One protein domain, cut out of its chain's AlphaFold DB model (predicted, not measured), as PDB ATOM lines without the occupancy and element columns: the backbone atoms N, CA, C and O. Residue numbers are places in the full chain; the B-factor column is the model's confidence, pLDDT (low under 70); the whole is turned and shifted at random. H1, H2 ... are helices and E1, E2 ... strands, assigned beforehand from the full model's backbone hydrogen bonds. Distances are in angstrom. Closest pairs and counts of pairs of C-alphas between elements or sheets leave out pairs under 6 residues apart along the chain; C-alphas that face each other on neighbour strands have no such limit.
ATOM      1  N   TYR A   7     -27.907  35.761 -46.787       42.97
ATOM      2  CA  TYR A   7     -28.401  35.179 -45.539       42.97
ATOM      3  C   TYR A   7     -27.288  34.358 -44.913       42.97
ATOM      4  O   TYR A   7     -26.797  33.400 -45.516       42.97
ATOM      5  N   TYR A   8     -26.943  34.694 -43.677       39.41
ATOM      6  CA  TYR A   8     -26.178  33.809 -42.816       39.41
ATOM      7  C   TYR A   8     -27.151  33.175 -41.834       39.41
ATOM      8  O   TYR A   8     -27.468  33.747 -40.800       39.41
ATOM      9  N   ALA A   9     -27.640  31.991 -42.187       35.59
ATOM     10  CA  ALA A   9     -28.351  31.124 -41.265       35.59
ATOM     11  C   ALA A   9     -27.344  30.110 -40.715       35.59
ATOM     12  O   ALA A   9     -27.117  29.048 -41.299       35.59
ATOM     13  N   SER A  10     -26.659  30.452 -39.622       36.66
ATOM     14  CA  SER A  10     -25.873  29.448 -38.906       36.66
ATOM     15  C   SER A  10     -26.829  28.591 -38.098       36.66
ATOM     16  O   SER A  10     -27.315  29.040 -37.063       36.66
ATOM     17  N   ASN A  11     -27.067  27.362 -38.541       36.84
ATOM     18  CA  ASN A  11     -27.790  26.431 -37.702       36.84
ATOM     19  C   ASN A  11     -26.869  25.976 -36.570       36.84
ATOM     20  O   ASN A  11     -25.768  25.448 -36.793       36.84
ATOM     21  N   ARG A  12     -27.306  26.207 -35.338       36.72
ATOM     22  CA  ARG A  12     -26.613  25.696 -34.165       36.72
ATOM     23  C   ARG A  12     -27.163  24.307 -33.900       36.72
ATOM     24  O   ARG A  12     -28.185  24.166 -33.249       36.72
ATOM     25  N   VAL A  13     -26.448  23.260 -34.324       30.25
ATOM     26  CA  VAL A  13     -26.722  21.909 -33.802       30.25
ATOM     27  C   VAL A  13     -26.140  21.820 -32.386       30.25
ATOM     28  O   VAL A  13     -25.179  21.110 -32.099       30.25
ATOM     29  N   PHE A  14     -26.710  22.593 -31.462       29.30
ATOM     30  CA  PHE A  14     -26.435  22.397 -30.051       29.30
ATOM     31  C   PHE A  14     -26.850  20.979 -29.674       29.30
ATOM     32  O   PHE A  14     -27.985  20.565 -29.913       29.30
ATOM     33  N   GLY A  15     -25.973  20.284 -28.948       29.27
ATOM     34  CA  GLY A  15     -26.381  19.147 -28.133       29.27
ATOM     35  C   GLY A  15     -27.394  19.516 -27.037       29.27
ATOM     36  O   GLY A  15     -27.772  18.637 -26.272       29.27
ATOM     37  N   GLN A  16     -27.836  20.778 -26.941       30.64
ATOM     38  CA  GLN A  16     -28.926  21.266 -26.094       30.64
ATOM     39  C   GLN A  16     -29.339  22.707 -26.474       30.64
ATOM     40  O   GLN A  16     -28.871  23.672 -25.884       30.64
ATOM     41  N   SER A  17     -30.187  22.856 -27.491       38.19
ATOM     42  CA  SER A  17     -31.405  23.685 -27.446       38.19
ATOM     43  C   SER A  17     -32.169  23.465 -28.755       38.19
ATOM     44  O   SER A  17     -31.683  23.829 -29.816       38.19
ATOM     45  N   GLY A  18     -33.325  22.804 -28.697       43.25
ATOM     46  CA  GLY A  18     -34.313  22.838 -29.786       43.25
ATOM     47  C   GLY A  18     -34.292  21.730 -30.844       43.25
ATOM     48  O   GLY A  18     -35.260  21.632 -31.590       43.25
ATOM     49  N   GLY A  19     -33.282  20.857 -30.906       48.38
ATOM     50  CA  GLY A  19     -33.316  19.725 -31.840       48.38
ATOM     51  C   GLY A  19     -34.467  18.769 -31.510       48.38
ATOM     52  O   GLY A  19     -34.421  18.060 -30.500       48.38
ATOM     53  N   LEU A  20     -35.503  18.730 -32.353       54.75
ATOM     54  CA  LEU A  20     -36.508  17.673 -32.273       54.75
ATOM     55  C   LEU A  20     -35.806  16.337 -32.538       54.75
ATOM     56  O   LEU A  20     -34.966  16.225 -33.431       54.75
ATOM     57  N   SER A  21     -36.116  15.309 -31.748       58.47
ATOM     58  CA  SER A  21     -35.504  13.990 -31.927       58.47
ATOM     59  C   SER A  21     -35.737  13.490 -33.361       58.47
ATOM     60  O   SER A  21     -36.880  13.286 -33.764       58.47
ATOM     61  N   GLY A  22     -34.654  13.321 -34.129       65.12
ATOM     62  CA  GLY A  22     -34.695  12.901 -35.536       65.12
ATOM     63  C   GLY A  22     -34.583  14.023 -36.577       65.12
ATOM     64  O   GLY A  22     -34.562  13.715 -37.765       65.12
ATOM     65  N   GLU A  23     -34.485  15.293 -36.168       75.56
ATOM     66  CA  GLU A  23     -34.222  16.423 -37.070       75.56
ATOM     67  C   GLU A  23     -32.757  16.422 -37.543       75.56
ATOM     68  O   GLU A  23     -31.831  16.220 -36.752       75.56
ATOM     69  N   ASP A  24     -32.538  16.627 -38.847       84.19
ATOM     70  CA  ASP A  24     -31.198  16.821 -39.403       84.19
ATOM     71  C   ASP A  24     -30.791  18.306 -39.395       84.19
ATOM     72  O   ASP A  24     -31.598  19.213 -39.183       84.19
ATOM     73  N   SER A  25     -29.503  18.576 -39.623       84.69
ATOM     74  CA  SER A  25     -28.968  19.939 -39.547       84.69
ATOM     75  C   SER A  25     -29.469  20.874 -40.650       84.69
ATOM     76  O   SER A  25     -29.274  22.080 -40.535       84.69
ATOM     77  N   LEU A  26     -30.082  20.368 -41.720       86.62
ATOM     78  CA  LEU A  26     -30.718  21.215 -42.724       86.62
ATOM     79  C   LEU A  26     -32.141  21.563 -42.282       86.62
ATOM     80  O   LEU A  26     -32.521  22.727 -42.334       86.62
ATOM     81  N   GLY A  27     -32.899  20.580 -41.797       89.19
ATOM     82  CA  GLY A  27     -34.247  20.753 -41.262       89.19
ATOM     83  C   GLY A  27     -34.295  21.799 -40.154       89.19
ATOM     84  O   GLY A  27     -35.083  22.738 -40.254       89.19
ATOM     85  N   GLY A  28     -33.374  21.713 -39.187       85.56
ATOM     86  CA  GLY A  28     -33.264  22.722 -38.132       85.56
ATOM     87  C   GLY A  28     -32.984  24.124 -38.685       85.56
ATOM     88  O   GLY A  28     -33.629  25.078 -38.274       85.56
ATOM     89  N   ALA A  29     -32.120  24.245 -39.701       85.06
ATOM     90  CA  ALA A  29     -31.744  25.536 -40.283       85.06
ATOM     91  C   ALA A  29     -32.944  26.208 -40.953       85.06
ATOM     92  O   ALA A  29     -33.156  27.410 -40.834       85.06
ATOM     93  N   LEU A  30     -33.733  25.413 -41.678       89.12
ATOM     94  CA  LEU A  30     -34.932  25.874 -42.368       89.12
ATOM     95  C   LEU A  30     -36.039  26.258 -41.380       89.12
ATOM     96  O   LEU A  30     -36.748  27.233 -41.623       89.12
ATOM     97  N   ARG A  31     -36.193  25.492 -40.290       91.56
ATOM     98  CA  ARG A  31     -37.164  25.771 -39.227       91.56
ATOM     99  C   ARG A  31     -36.799  27.047 -38.475       91.56
ATOM    100  O   ARG A  31     -37.646  27.927 -38.405       91.56
ATOM    101  N   GLU A  32     -35.565  27.171 -37.989       87.88
ATOM    102  CA  GLU A  32     -35.099  28.342 -37.232       87.88
ATOM    103  C   GLU A  32     -35.242  29.627 -38.051       87.88
ATOM    104  O   GLU A  32     -35.846  30.582 -37.588       87.88
ATOM    105  N   VAL A  33     -34.813  29.637 -39.320       88.81
ATOM    106  CA  VAL A  33     -34.966  30.823 -40.185       88.81
ATOM    107  C   VAL A  33     -36.434  31.217 -40.389       88.81
ATOM    108  O   VAL A  33     -36.752  32.401 -40.525       88.81
ATOM    109  N   ASN A  34     -37.345  30.245 -40.416       91.56
ATOM    110  CA  ASN A  34     -38.772  30.530 -40.492       91.56
ATOM    111  C   ASN A  34     -39.309  31.058 -39.152       91.56
ATOM    112  O   ASN A  34     -39.980  32.082 -39.133       91.56
ATOM    113  N   GLU A  35     -38.985  30.400 -38.041       87.69
ATOM    114  CA  GLU A  35     -39.442  30.789 -36.703       87.69
ATOM    115  C   GLU A  35     -38.921  32.170 -36.292       87.69
ATOM    116  O   GLU A  35     -39.692  32.959 -35.756       87.69
ATOM    117  N   GLU A  36     -37.654  32.476 -36.581       86.81
ATOM    118  CA  GLU A  36     -36.969  33.703 -36.168       86.81
ATOM    119  C   GLU A  36     -37.220  34.901 -37.099       86.81
ATOM    120  O   GLU A  36     -37.289  36.035 -36.623       86.81
ATOM    121  N   LEU A  37     -37.319  34.667 -38.416       88.69
ATOM    122  CA  LEU A  37     -37.350  35.729 -39.438       88.69
ATOM    123  C   LEU A  37     -38.586  35.678 -40.357       88.69
ATOM    124  O   LEU A  37     -38.772  36.565 -41.194       88.69
ATOM    125  N   GLY A  38     -39.417  34.635 -40.271       91.19
ATOM    126  CA  GLY A  38     -40.552  34.422 -41.177       91.19
ATOM    127  C   GLY A  38     -40.149  34.034 -42.606       91.19
ATOM    128  O   GLY A  38     -40.966  34.097 -43.529       91.19
ATOM    129  N   ILE A  39     -38.889  33.646 -42.835       88.62
ATOM    130  CA  ILE A  39     -38.364  33.404 -44.183       88.62
ATOM    131  C   ILE A  39     -38.459  31.923 -44.537       88.62
ATOM    132  O   ILE A  39     -37.793  31.066 -43.967       88.62
ATOM    133  N   ILE A  40     -39.235  31.617 -45.576       91.25
ATOM    134  CA  ILE A  40     -39.332  30.251 -46.105       91.25
ATOM    135  C   ILE A  40     -38.178  29.995 -47.078       91.25
ATOM    136  O   ILE A  40     -38.144  30.558 -48.177       91.25
ATOM    137  N   LEU A  41     -37.243  29.133 -46.699       87.56
ATOM    138  CA  LEU A  41     -36.132  28.705 -47.545       87.56
ATOM    139  C   LEU A  41     -36.449  27.382 -48.253       87.56
ATOM    140  O   LEU A  41     -37.155  26.522 -47.730       87.56
ATOM    141  N   ASN A  42     -35.909  27.210 -49.457       89.81
ATOM    142  CA  ASN A  42     -35.997  25.954 -50.190       89.81
ATOM    143  C   ASN A  42     -34.755  25.100 -49.870       89.81
ATOM    144  O   ASN A  42     -33.638  25.547 -50.140       89.81
ATOM    145  N   PRO A  43     -34.919  23.865 -49.355       89.31
ATOM    146  CA  PRO A  43     -33.800  22.990 -49.003       89.31
ATOM    147  C   PRO A  43     -32.789  22.778 -50.140       89.31
ATOM    148  O   PRO A  43     -31.609  22.570 -49.882       89.31
ATOM    149  N   LYS A  44     -33.243  22.823 -51.401       91.06
ATOM    150  CA  LYS A  44     -32.393  22.597 -52.583       91.06
ATOM    151  C   LYS A  44     -31.426  23.742 -52.873       91.06
ATOM    152  O   LYS A  44     -30.447  23.523 -53.577       91.06
ATOM    153  N   ASP A  45     -31.708  24.926 -52.339       86.88
ATOM    154  CA  ASP A  45     -30.913  26.135 -52.568       86.88
ATOM    155  C   ASP A  45     -29.856  26.332 -51.467       86.88
ATOM    156  O   ASP A  45     -29.047  27.258 -51.529       86.88
ATOM    157  N   GLY A  46     -29.859  25.457 -50.455       86.00
ATOM    158  CA  GLY A  46     -28.909  25.463 -49.352       86.00
ATOM    159  C   GLY A  46     -27.609  24.749 -49.697       86.00
ATOM    160  O   GLY A  46     -27.606  23.607 -50.161       86.00
ATOM    161  N   GLN A  47     -26.484  25.386 -49.382       85.25
ATOM    162  CA  GLN A  47     -25.162  24.772 -49.431       85.25
ATOM    163  C   GLN A  47     -24.540  24.750 -48.037       85.25
ATOM    164  O   GLN A  47     -24.361  25.795 -47.412       85.25
ATOM    165  N   ARG A  48     -24.150  23.565 -47.555       84.69
ATOM    166  CA  ARG A  48     -23.351  23.463 -46.332       84.69
ATOM    167  C   ARG A  48     -21.901  23.829 -46.635       84.69
ATOM    168  O   ARG A  48     -21.254  23.144 -47.426       84.69
ATOM    169  N   ILE A  49     -21.393  24.866 -45.978       81.56
ATOM    170  CA  ILE A  49     -20.042  25.400 -46.214       81.56
ATOM    171  C   ILE A  49     -19.048  25.055 -45.104       81.56
ATOM    172  O   ILE A  49     -17.843  25.117 -45.325       81.56
ATOM    173  N   SER A  50     -19.528  24.671 -43.920       74.62
ATOM    174  CA  SER A  50     -18.660  24.281 -42.812       74.62
ATOM    175  C   SER A  50     -19.342  23.277 -41.894       74.62
ATOM    176  O   SER A  50     -20.570  23.254 -41.780       74.62
ATOM    177  N   ARG A  51     -18.513  22.456 -41.247       80.19
ATOM    178  CA  ARG A  51     -18.882  21.599 -40.127       80.19
ATOM    179  C   ARG A  51     -17.823  21.735 -39.041       80.19
ATOM    180  O   ARG A  51     -16.665  21.402 -39.279       80.19
ATOM    181  N   ILE A  52     -18.222  22.172 -37.855       76.12
ATOM    182  CA  ILE A  52     -17.329  22.372 -36.712       76.12
ATOM    183  C   ILE A  52     -17.728  21.387 -35.619       76.12
ATOM    184  O   ILE A  52     -18.881  21.355 -35.206       76.12
ATOM    185  N   CYS A  53     -16.777  20.588 -35.141       77.50
ATOM    186  CA  CYS A  53     -16.966  19.730 -33.975       77.50
ATOM    187  C   CYS A  53     -16.208  20.337 -32.794       77.50
ATOM    188  O   CYS A  53     -14.997  20.543 -32.877       77.50
ATOM    189  N   ARG A  54     -16.909  20.631 -31.699       71.25
ATOM    190  CA  ARG A  54     -16.308  21.113 -30.455       71.25
ATOM    191  C   ARG A  54     -16.219  19.956 -29.479       71.25
ATOM    192  O   ARG A  54     -17.192  19.633 -28.808       71.25
ATOM    193  N   GLU A  55     -15.049  19.334 -29.384       74.25
ATOM    194  CA  GLU A  55     -14.847  18.169 -28.511       74.25
ATOM    195  C   GLU A  55     -15.111  18.481 -27.032       74.25
ATOM    196  O   GLU A  55     -15.629  17.631 -26.308       74.25
ATOM    197  N   GLN A  56     -14.809  19.707 -26.587       74.06
ATOM    198  CA  GLN A  56     -14.960  20.108 -25.184       74.06
ATOM    199  C   GLN A  56     -16.430  20.168 -24.750       74.06
ATOM    200  O   GLN A  56     -16.742  19.820 -23.615       74.06
ATOM    201  N   THR A  57     -17.326  20.587 -25.648       68.12
ATOM    202  CA  THR A  57     -18.772  20.669 -25.382       68.12
ATOM    203  C   THR A  57     -19.562  19.531 -26.028       68.12
ATOM    204  O   THR A  57     -20.748  19.387 -25.757       68.12
ATOM    205  N   ARG A  58     -18.897  18.678 -26.824       70.56
ATOM    206  CA  ARG A  58     -19.492  17.615 -27.654       70.56
ATOM    207  C   ARG A  58     -20.588  18.129 -28.586       70.56
ATOM    208  O   ARG A  58     -21.566  17.433 -28.846       70.56
ATOM    209  N   ASP A  59     -20.387  19.330 -29.111       67.69
ATOM    210  CA  ASP A  59     -21.327  19.965 -30.023       67.69
ATOM    211  C   ASP A  59     -20.851  19.884 -31.474       67.69
ATOM    212  O   ASP A  59     -19.653  19.977 -31.761       67.69
ATOM    213  N   LEU A  60     -21.807  19.797 -32.396       71.50
ATOM    214  CA  LEU A  60     -21.573  19.885 -33.832       71.50
ATOM    215  C   LEU A  60     -22.213  21.174 -34.364       71.50
ATOM    216  O   LEU A  60     -23.281  21.559 -33.927       71.50
ATOM    217  N   TYR A  61     -21.609  21.844 -35.333       72.44
ATOM    218  CA  TYR A  61     -22.211  23.007 -35.985       72.44
ATOM    219  C   TYR A  61     -22.104  22.829 -37.479       72.44
ATOM    220  O   TYR A  61     -20.998  22.654 -37.979       72.44
ATOM    221  N   ASP A  62     -23.231  22.890 -38.180       79.75
ATOM    222  CA  ASP A  62     -23.261  22.912 -39.636       79.75
ATOM    223  C   ASP A  62     -23.649  24.324 -40.082       79.75
ATOM    224  O   ASP A  62     -24.720  24.826 -39.746       79.75
ATOM    225  N   VAL A  63     -22.775  24.969 -40.852       78.19
ATOM    226  CA  VAL A  63     -23.049  26.294 -41.416       78.19
ATOM    227  C   VAL A  63     -23.634  26.116 -42.808       78.19
ATOM    228  O   VAL A  63     -22.983  25.538 -43.685       78.19
ATOM    229  N   TRP A  64     -24.848  26.627 -43.005       82.44
ATOM    230  CA  TRP A  64     -25.562  26.604 -44.276       82.44
ATOM    231  C   TRP A  64     -25.670  28.015 -44.853       82.44
ATOM    232  O   TRP A  64     -25.933  28.979 -44.137       82.44
ATOM    233  N   VAL A  65     -25.467  28.133 -46.161       83.44
ATOM    234  CA  VAL A  65     -25.661  29.376 -46.912       83.44
ATOM    235  C   VAL A  65     -26.803  29.182 -47.892       83.44
ATOM    236  O   VAL A  65     -26.867  28.160 -48.578       83.44
ATOM    237  N   PHE A  66     -27.678  30.181 -47.959       86.19
ATOM    238  CA  PHE A  66     -28.793  30.243 -48.894       86.19
ATOM    239  C   PHE A  66     -28.745  31.558 -49.659       86.19
ATOM    240  O   PHE A  66     -28.477  32.619 -49.092       86.19
ATOM    241  N   TYR A  67     -29.065  31.481 -50.946       82.38
ATOM    242  CA  TYR A  67     -29.228  32.648 -51.801       82.38
ATOM    243  C   TYR A  67     -30.712  32.862 -52.060       82.38
ATOM    244  O   TYR A  67     -31.373  32.022 -52.670       82.38
ATOM    245  N   LYS A  68     -31.239  33.990 -51.591       81.75
ATOM    246  CA  LYS A  68     -32.627  34.393 -51.808       81.75
ATOM    247  C   LYS A  68     -32.685  35.912 -51.940       81.75
ATOM    248  O   LYS A  68     -31.846  36.608 -51.392       81.75
ATOM    249  N   ASP A  69     -33.644  36.430 -52.690       84.00
ATOM    250  CA  ASP A  69     -33.962  37.860 -52.671       84.00
ATOM    251  C   ASP A  69     -35.162  38.029 -51.728       84.00
ATOM    252  O   ASP A  69     -36.231  37.480 -52.010       84.00
ATOM    253  N   VAL A  70     -34.980  38.685 -50.577       84.38
ATOM    254  CA  VAL A  70     -36.075  39.006 -49.641       84.38
ATOM    255  C   VAL A  70     -35.988  40.480 -49.294       84.38
ATOM    256  O   VAL A  70     -34.919  40.984 -48.937       84.38
ATOM    257  N   ASP A  71     -37.125  41.165 -49.380       85.62
ATOM    258  CA  ASP A  71     -37.220  42.522 -48.874       85.62
ATOM    259  C   ASP A  71     -37.149  42.491 -47.344       85.62
ATOM    260  O   ASP A  71     -37.757  41.645 -46.692       85.62
ATOM    261  N   ILE A  72     -36.410  43.427 -46.753       84.94
ATOM    262  CA  ILE A  72     -36.339  43.531 -45.294       84.94
ATOM    263  C   ILE A  72     -37.722  43.818 -44.691       84.94
ATOM    264  O   ILE A  72     -37.971  43.446 -43.551       84.94
ATOM    265  N   SER A  73     -38.634  44.430 -45.463       88.88
ATOM    266  CA  SER A  73     -40.019  44.669 -45.043       88.88
ATOM    267  C   SER A  73     -40.863  43.403 -44.917       88.88
ATOM    268  O   SER A  73     -41.912  43.451 -44.281       88.88
ATOM    269  N   ASP A  74     -40.436  42.297 -45.530       88.31
ATOM    270  CA  ASP A  74     -41.155  41.019 -45.499       88.31
ATOM    271  C   ASP A  74     -40.719  40.140 -44.312       88.31
ATOM    272  O   ASP A  74     -41.272  39.060 -44.100       88.31
ATOM    273  N   ILE A  75     -39.723  40.586 -43.537       88.62
ATOM    274  CA  ILE A  75     -39.202  39.869 -42.373       88.62
ATOM    275  C   ILE A  75     -40.123  40.094 -41.177       88.62
ATOM    276  O   ILE A  75     -40.480  41.222 -40.842       88.62
ATOM    277  N   THR A  76     -40.472  39.003 -40.502       91.69
ATOM    278  CA  THR A  76     -41.208  39.032 -39.237       91.69
ATOM    279  C   THR A  76     -40.298  38.502 -38.145       91.69
ATOM    280  O   THR A  76     -39.944  37.328 -38.172       91.69
ATOM    281  N   LEU A  77     -39.903  39.369 -37.212       88.69
ATOM    282  CA  LEU A  77     -38.978  39.002 -36.147       88.69
ATOM    283  C   LEU A  77     -39.687  38.260 -35.020       88.69
ATOM    284  O   LEU A  77     -40.749  38.665 -34.541       88.69
ATOM    285  N   GLN A  78     -39.043  37.201 -34.548       88.12
ATOM    286  CA  GLN A  78     -39.338  36.618 -33.251       88.12
ATOM    287  C   GLN A  78     -38.603  37.438 -32.187       88.12
ATOM    288  O   GLN A  78     -37.424  37.240 -31.919       88.12
ATOM    289  N   GLU A  79     -39.308  38.403 -31.598       86.81
ATOM    290  CA  GLU A  79     -38.738  39.440 -30.716       86.81
ATOM    291  C   GLU A  79     -38.041  38.897 -29.451       86.81
ATOM    292  O   GLU A  79     -37.308  39.623 -28.778       86.81
ATOM    293  N   THR A  80     -38.278  37.633 -29.074       85.75
ATOM    294  CA  THR A  80     -37.611  37.015 -27.915       85.75
ATOM    295  C   THR A  80     -36.212  36.484 -28.227       85.75
ATOM    296  O   THR A  80     -35.424  36.299 -27.299       85.75
ATOM    297  N   GLU A  81     -35.886  36.272 -29.501       78.00
ATOM    298  CA  GLU A  81     -34.616  35.702 -29.966       78.00
ATOM    299  C   GLU A  81     -33.882  36.635 -30.937       78.00
ATOM    300  O   GLU A  81     -32.649  36.673 -30.929       78.00
ATOM    301  N   VAL A  82     -34.614  37.447 -31.709       83.00
ATOM    302  CA  VAL A  82     -34.064  38.388 -32.691       83.00
ATOM    303  C   VAL A  82     -34.450  39.818 -32.342       83.00
ATOM    304  O   VAL A  82     -35.617  40.189 -32.374       83.00
ATOM    305  N   VAL A  83     -33.440  40.633 -32.036       86.31
ATOM    306  CA  VAL A  83     -33.619  42.037 -31.624       86.31
ATOM    307  C   VAL A  83     -33.649  43.027 -32.788       86.31
ATOM    308  O   VAL A  83     -34.197  44.115 -32.641       86.31
ATOM    309  N   ASP A  84     -32.996  42.701 -33.906       85.31
ATOM    310  CA  ASP A  84     -32.919  43.557 -35.093       85.31
ATOM    311  C   ASP A  84     -32.412  42.759 -36.306       85.31
ATOM    312  O   ASP A  84     -31.763  41.718 -36.155       85.31
TER     313      ASP A  84
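This is residues 7 to 84 of the 110 residues of the protein "NUDIX domain-containing protein" of Enterocloster bolteae (UniProt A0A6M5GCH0). What does the model look like? A long, twisted hairpin of E2 and E3, with the short strand E1 beside E3, makes a small sheet, and the one helix H1 crosses one face of it; the other face has no named helix. What is it made of? The printed part has 78 residues, with E1, H1, E2 and E3 in chain order, a mixed class; under half of the residues are in named elements, and the antiparallel sheet runs E1, E3, E2. How large is it? It is compact, with a radius of gyration of the C-alphas of 13.0 A and spans of 40 by 28 by 21 A.

How is the sheet paired? E3, residues 59 to 67, is the inner strand, and it forms a hairpin with E2, residues 46 to 54, antiparallel at 161 degrees, with N 52 and O 61 2.8 A apart, within hydrogen-bond range. E1, residues 7 to 11, is antiparallel to E3 at 158 degrees, with no N and O within range; the C-alphas of 10 and 63 that face each other are 4.9 A apart. Where is the helix? H1, residues 25 to 37, is on the sheet at a height of 9.1 A, over E1 and E3, and across the strands at 64 degrees to E3 on the local plane. Its closest C-alphas to E1 are those of Ala 29 and Asn 11, 4.8 A apart, and 8 of its 9 O i to N i+4 pairs are within range. E1, H1 and E2 form a split strand-helix-strand unit, two strands running the same way with E3 between them, and its crossover is right-handed.

Where do the elements begin and end? E1 begins at C-alpha 7 (-28.401, 35.179, -45.539), and E3 ends at C-alpha 67 (-29.228, 32.648, -51.801). How long are they? E3 is 26.4 A from first to last C-alpha, E2 23.1 A, H1 17.9 A and E1 11.8 A; E2 bends by 54 degrees at residue 49.

Is it unbroken? The printed part has no cut; the link from E1 to H1 is long, with 13 residues, and residues 68 to 84 have no named element. Where is confidence low? Residues 7 to 22, 57 and 59 are under 70 in pLDDT.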